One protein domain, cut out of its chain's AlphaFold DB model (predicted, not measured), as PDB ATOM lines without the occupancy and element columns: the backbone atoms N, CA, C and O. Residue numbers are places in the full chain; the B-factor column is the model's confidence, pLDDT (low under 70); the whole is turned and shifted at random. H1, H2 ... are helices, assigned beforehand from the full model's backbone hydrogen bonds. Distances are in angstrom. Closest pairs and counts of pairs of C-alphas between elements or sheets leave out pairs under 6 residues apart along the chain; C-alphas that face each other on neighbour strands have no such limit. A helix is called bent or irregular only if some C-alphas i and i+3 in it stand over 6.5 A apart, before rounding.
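Overview. This is residues 56 to 98 of the 131 residues of the protein "Hypothetical protein" of Calcidiscus leptoporus (UniProt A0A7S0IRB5). A short helix, H1, and a long one, H2, meet at their ends to make a corner, like a V with one long arm, their lines at 48 degrees. H2 makes the length of the whole, and residues 76 to 98, of which 76 to 96 belong to H2, stand free. The printed part has 43 residues with two named helices, H1 then H2 along the chain, and no named strand; the class is all helix. The whole is extended, with a radius of gyration of the C-alphas of 15.0 A, and the C-alphas span 47 by 21 by 7 A along their three main axes.

Along the chain. H1 holds residues 57 to 67 and measures 15.8 A from first to last C-alpha. It begins with C-alpha 57 at (-10.463, -27.287, -15.823) and ends with C-alpha 67 at (1.499, -37.495, -14.641). One residue, Asp 68, makes a tight link to H2. H2 holds residues 69 to 96 and measures 40.6 A, ending with C-alpha 96 at (-30.434, -28.644, 14.174). Neither helix is bent or irregular.

Arrangement. H1 and H2 touch only at the corner by their link, with 4 pairs of C-alphas within 8 A. The closest C-alphas of the two are those of Ala 65 and Met 72, 4.8 A apart. H2 touches H1 with residues 71 to 72 alone. The lines of the helices stand at a steep tilt of 48 degrees, and they run opposite ways. Their centres are 19.8 A apart. In H1 and H2 every pair of O of residue i and N of residue i+4 is within hydrogen-bond range.

Size, cuts and confidence. The two C-alphas farthest apart are those of Ser 67 and Tyr 98, at 47.2 A. The C-alphas of Thr 56 and Tyr 98, the first and last printed, are 40.3 A apart. The printed part has no cut. The mean pLDDT of the printed part is 78.1, and residues 94 to 98 are under 70, where the model's confidence is low.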
ATOM      1  N   THR A  56     -12.770 -29.531 -19.426       70.88
ATOM      2  CA  THR A  56     -13.098 -28.742 -18.237       70.88
ATOM      3  C   THR A  56     -11.844 -28.614 -17.365       70.88
ATOM      4  O   THR A  56     -10.997 -29.513 -17.343       70.88
ATOM      5  N   GLU A  57     -11.667 -27.497 -16.650       71.50
ATOM      6  CA  GLU A  57     -10.463 -27.287 -15.823       71.50
ATOM      7  C   GLU A  57     -10.216 -28.447 -14.845       71.50
ATOM      8  O   GLU A  57      -9.073 -28.833 -14.595       71.50
ATOM      9  N   HIS A  58     -11.298 -29.062 -14.364       70.94
ATOM     10  CA  HIS A  58     -11.263 -30.262 -13.539       70.94
ATOM     11  C   HIS A  58     -10.616 -31.457 -14.260       70.94
ATOM     12  O   HIS A  58      -9.733 -32.104 -13.701       70.94
ATOM     13  N   GLU A  59     -10.994 -31.742 -15.508       74.62
ATOM     14  CA  GLU A  59     -10.401 -32.829 -16.301       74.62
ATOM     15  C   GLU A  59      -8.932 -32.581 -16.638       74.62
ATOM     16  O   GLU A  59      -8.131 -33.519 -16.611       74.62
ATOM     17  N   ARG A  60      -8.557 -31.323 -16.907       78.19
ATOM     18  CA  ARG A  60      -7.150 -30.941 -17.106       78.19
ATOM     19  C   ARG A  60      -6.325 -31.203 -15.851       78.19
ATOM     20  O   ARG A  60      -5.277 -31.839 -15.942       78.19
ATOM     21  N   ARG A  61      -6.826 -30.799 -14.680       75.44
ATOM     22  CA  ARG A  61      -6.189 -31.094 -13.386       75.44
ATOM     23  C   ARG A  61      -6.074 -32.592 -13.126       75.44
ATOM     24  O   ARG A  61      -5.041 -33.050 -12.652       75.44
ATOM     25  N   LEU A  62      -7.098 -33.366 -13.478       76.25
ATOM     26  CA  LEU A  62      -7.099 -34.815 -13.278       76.25
ATOM     27  C   LEU A  62      -6.086 -35.524 -14.184       76.25
ATOM     28  O   LEU A  62      -5.462 -36.497 -13.771       76.25
ATOM     29  N   GLN A  63      -5.896 -35.037 -15.410       78.00
ATOM     30  CA  GLN A  63      -4.866 -35.543 -16.316       78.00
ATOM     31  C   GLN A  63      -3.459 -35.148 -15.873       78.00
ATOM     32  O   GLN A  63      -2.574 -35.997 -15.895       78.00
ATOM     33  N   GLN A  64      -3.263 -33.915 -15.405       77.88
ATOM     34  CA  GLN A  64      -1.992 -33.484 -14.813       77.88
ATOM     35  C   GLN A  64      -1.642 -34.308 -13.569       77.88
ATOM     36  O   GLN A  64      -0.502 -34.733 -13.406       77.88
ATOM     37  N   ALA A  65      -2.633 -34.637 -12.739       72.44
ATOM     38  CA  ALA A  65      -2.444 -35.504 -11.581       72.44
ATOM     39  C   ALA A  65      -2.103 -36.956 -11.957       72.44
ATOM     40  O   ALA A  65      -1.514 -37.670 -11.156       72.44
ATOM     41  N   ARG A  66      -2.433 -37.427 -13.168       76.88
ATOM     42  CA  ARG A  66      -1.985 -38.756 -13.632       76.88
ATOM     43  C   ARG A  66      -0.490 -38.780 -13.938       76.88
ATOM     44  O   ARG A  66       0.129 -39.825 -13.776       76.88
ATOM     45  N   SER A  67       0.065 -37.653 -14.381       82.69
ATOM     46  CA  SER A  67       1.499 -37.495 -14.641       82.69
ATOM     47  C   SER A  67       2.310 -37.073 -13.413       82.69
ATOM     48  O   SER A  67       3.523 -37.250 -13.422       82.69
ATOM     49  N   ASP A  68       1.664 -36.540 -12.372       84.06
ATOM     50  CA  ASP A  68       2.321 -36.066 -11.152       84.06
ATOM     51  C   ASP A  68       1.757 -36.766  -9.894       84.06
ATOM     52  O   ASP A  68       0.638 -36.466  -9.455       84.06
ATOM     53  N   PRO A  69       2.521 -37.693  -9.282       84.12
ATOM     54  CA  PRO A  69       2.078 -38.428  -8.102       84.12
ATOM     55  C   PRO A  69       1.907 -37.547  -6.855       84.12
ATOM     56  O   PRO A  69       1.100 -37.892  -5.987       84.12
ATOM     57  N   GLU A  70       2.612 -36.418  -6.743       85.69
ATOM     58  CA  GLU A  70       2.465 -35.498  -5.608       85.69
ATOM     59  C   GLU A  70       1.147 -34.722  -5.707       85.69
ATOM     60  O   GLU A  70       0.385 -34.652  -4.737       85.69
ATOM     61  N   LEU A  71       0.797 -34.251  -6.907       82.62
ATOM     62  CA  LEU A  71      -0.498 -33.619  -7.169       82.62
ATOM     63  C   LEU A  71      -1.667 -34.593  -6.935       82.62
ATOM     64  O   LEU A  71      -2.699 -34.211  -6.377       82.62
ATOM     65  N   MET A  72      -1.512 -35.871  -7.297       82.19
ATOM     66  CA  MET A  72      -2.529 -36.891  -7.019       82.19
ATOM     67  C   MET A  72      -2.763 -37.077  -5.513       82.19
ATOM     68  O   MET A  72      -3.913 -37.147  -5.071       82.19
ATOM     69  N   ARG A  73      -1.692 -37.127  -4.708       85.12
ATOM     70  CA  ARG A  73      -1.782 -37.237  -3.241       85.12
ATOM     71  C   ARG A  73      -2.508 -36.042  -2.629       85.12
ATOM     72  O   ARG A  73      -3.368 -36.235  -1.767       85.12
ATOM     73  N   GLN A  74      -2.210 -34.835  -3.107       86.50
ATOM     74  CA  GLN A  74      -2.883 -33.613  -2.666       86.50
ATOM     75  C   GLN A  74      -4.389 -33.678  -2.942       86.50
ATOM     76  O   GLN A  74      -5.178 -33.563  -2.003       86.50
ATOM     77  N   LEU A  75      -4.798 -34.000  -4.173       85.06
ATOM     78  CA  LEU A  75      -6.217 -34.106  -4.542       85.06
ATOM     79  C   LEU A  75      -6.969 -35.181  -3.740       85.06
ATOM     80  O   LEU A  75      -8.121 -34.983  -3.351       85.06
ATOM     81  N   ILE A  76      -6.325 -36.318  -3.450       85.50
ATOM     82  CA  ILE A  76      -6.911 -37.362  -2.597       85.50
ATOM     83  C   ILE A  76      -7.137 -36.831  -1.174       85.50
ATOM     84  O   ILE A  76      -8.213 -37.030  -0.603       85.50
ATOM     85  N   SER A  77      -6.149 -36.136  -0.607       89.38
ATOM     86  CA  SER A  77      -6.243 -35.570   0.743       89.38
ATOM     87  C   SER A  77      -7.340 -34.499   0.848       89.38
ATOM     88  O   SER A  77      -8.141 -34.520   1.788       89.38
ATOM     89  N   GLU A  78      -7.459 -33.643  -0.169       85.75
ATOM     90  CA  GLU A  78      -8.506 -32.625  -0.280       85.75
ATOM     91  C   GLU A  78      -9.893 -33.268  -0.401       85.75
ATOM     92  O   GLU A  78     -10.839 -32.855   0.273       85.75
ATOM     93  N   GLY A  79     -10.015 -34.338  -1.192       85.38
ATOM     94  CA  GLY A  79     -11.257 -35.097  -1.334       85.38
ATOM     95  C   GLY A  79     -11.718 -35.735  -0.019       85.38
ATOM     96  O   GLY A  79     -12.908 -35.702   0.318       85.38
ATOM     97  N   ILE A  80     -10.782 -36.273   0.768       88.12
ATOM     98  CA  ILE A  80     -11.063 -36.813   2.104       88.12
ATOM     99  C   ILE A  80     -11.539 -35.691   3.036       88.12
ATOM    100  O   ILE A  80     -12.598 -35.823   3.660       88.12
ATOM    101  N   ALA A  81     -10.824 -34.565   3.088       88.62
ATOM    102  CA  ALA A  81     -11.198 -33.413   3.906       88.62
ATOM    103  C   ALA A  81     -12.596 -32.876   3.545       88.62
ATOM    104  O   ALA A  81     -13.434 -32.678   4.431       88.62
ATOM    105  N   ALA A  82     -12.904 -32.745   2.251       84.38
ATOM    106  CA  ALA A  82     -14.217 -32.325   1.766       84.38
ATOM    107  C   ALA A  82     -15.334 -33.293   2.193       84.38
ATOM    108  O   ALA A  82     -16.422 -32.866   2.598       84.38
ATOM    109  N   ARG A  83     -15.072 -34.608   2.180       86.06
ATOM    110  CA  ARG A  83     -16.023 -35.620   2.662       86.06
ATOM    111  C   ARG A  83     -16.283 -35.487   4.163       86.06
ATOM    112  O   ARG A  83     -17.442 -35.562   4.584       86.06
ATOM    113  N   HIS A  84     -15.242 -35.268   4.965       86.81
ATOM    114  CA  HIS A  84     -15.385 -35.026   6.403       86.81
ATOM    115  C   HIS A  84     -16.159 -33.734   6.687       86.81
ATOM    116  O   HIS A  84     -17.090 -33.760   7.493       86.81
ATOM    117  N   ALA A  85     -15.861 -32.648   5.972       82.56
ATOM    118  CA  ALA A  85     -16.577 -31.380   6.085       82.56
ATOM    119  C   ALA A  85     -18.066 -31.524   5.721       82.56
ATOM    120  O   ALA A  85     -18.937 -31.075   6.468       82.56
ATOM    121  N   LYS A  86     -18.389 -32.236   4.631       86.38
ATOM    122  CA  LYS A  86     -19.779 -32.534   4.245       86.38
ATOM    123  C   LYS A  86     -20.498 -33.360   5.313       86.38
ATOM    124  O   LYS A  86     -21.634 -33.047   5.662       86.38
ATOM    125  N   LYS A  87     -19.843 -34.385   5.869       84.00
ATOM    126  CA  LYS A  87     -20.403 -35.205   6.956       84.00
ATOM    127  C   LYS A  87     -20.649 -34.380   8.221       84.00
ATOM    128  O   LYS A  87     -21.693 -34.544   8.846       84.00
ATOM    129  N   ALA A  88     -19.729 -33.487   8.582       81.75
ATOM    130  CA  ALA A  88     -19.895 -32.579   9.713       81.75
ATOM    131  C   ALA A  88     -21.074 -31.620   9.489       81.75
ATOM    132  O   ALA A  88     -21.939 -31.505  10.355       81.75
ATOM    133  N   ARG A  89     -21.180 -31.023   8.295       79.69
ATOM    134  CA  ARG A  89     -22.300 -30.146   7.921       79.69
ATOM    135  C   ARG A  89     -23.645 -30.869   7.990       79.69
ATOM    136  O   ARG A  89     -24.579 -30.340   8.579       79.69
ATOM    137  N   LEU A  90     -23.735 -32.086   7.452       79.69
ATOM    138  CA  LEU A  90     -24.951 -32.903   7.529       79.69
ATOM    139  C   LEU A  90     -25.266 -33.328   8.967       79.69
ATOM    140  O   LEU A  90     -26.419 -33.272   9.372       79.69
ATOM    141  N   SER A  91     -24.263 -33.698   9.767       72.06
ATOM    142  CA  SER A  91     -24.475 -34.004  11.187       72.06
ATOM    143  C   SER A  91     -24.983 -32.787  11.959       72.06
ATOM    144  O   SER A  91     -25.804 -32.953  12.857       72.06
ATOM    145  N   ASN A  92     -24.487 -31.589  11.658       72.94
ATOM    146  CA  ASN A  92     -24.947 -30.362  12.303       72.94
ATOM    147  C   ASN A  92     -26.366 -30.009  11.851       72.94
ATOM    148  O   ASN A  92     -27.184 -29.643  12.686       72.94
ATOM    149  N   LEU A  93     -26.686 -30.212  10.571       72.38
ATOM    150  CA  LEU A  93     -28.037 -30.030  10.047       72.38
ATOM    151  C   LEU A  93     -29.037 -30.997  10.698       72.38
ATOM    152  O   LEU A  93     -30.080 -30.555  11.157       72.38
ATOM    153  N   VAL A  94     -28.695 -32.284  10.823       66.19
ATOM    154  CA  VAL A  94     -29.545 -33.299  11.478       66.19
ATOM    155  C   VAL A  94     -29.738 -33.014  12.972       66.19
ATOM    156  O   VAL A  94     -30.806 -33.267  13.520       66.19
ATOM    157  N   ARG A  95     -28.722 -32.473  13.659       59.09
ATOM    158  CA  ARG A  95     -28.870 -32.042  15.062       59.09
ATOM    159  C   ARG A  95     -29.735 -30.789  15.179       59.09
ATOM    160  O   ARG A  95     -30.541 -30.712  16.096       59.09
ATOM    161  N   SER A  96     -29.605 -29.853  14.241       54.62
ATOM    162  CA  SER A  96     -30.434 -28.644  14.174       54.62
ATOM    163  C   SER A  96     -31.887 -28.944  13.795       54.62
ATOM    164  O   SER A  96     -32.783 -28.235  14.234       54.62
ATOM    165  N   SER A  97     -32.148 -29.993  13.012       53.91
ATOM    166  CA  SER A  97     -33.506 -30.437  12.684       53.91
ATOM    167  C   SER A  97     -34.142 -31.286  13.787       53.91
ATOM    168  O   SER A  97     -35.293 -31.671  13.655       53.91
ATOM    169  N   TYR A  98     -33.427 -31.614  14.869       51.47
ATOM    170  CA  TYR A  98     -34.020 -32.297  16.028       51.47
ATOM    171  C   TYR A  98     -34.753 -31.318  16.963       51.47
ATOM    172  O   TYR A  98     -35.536 -31.741  17.806       51.47
TER     173      TYR A  98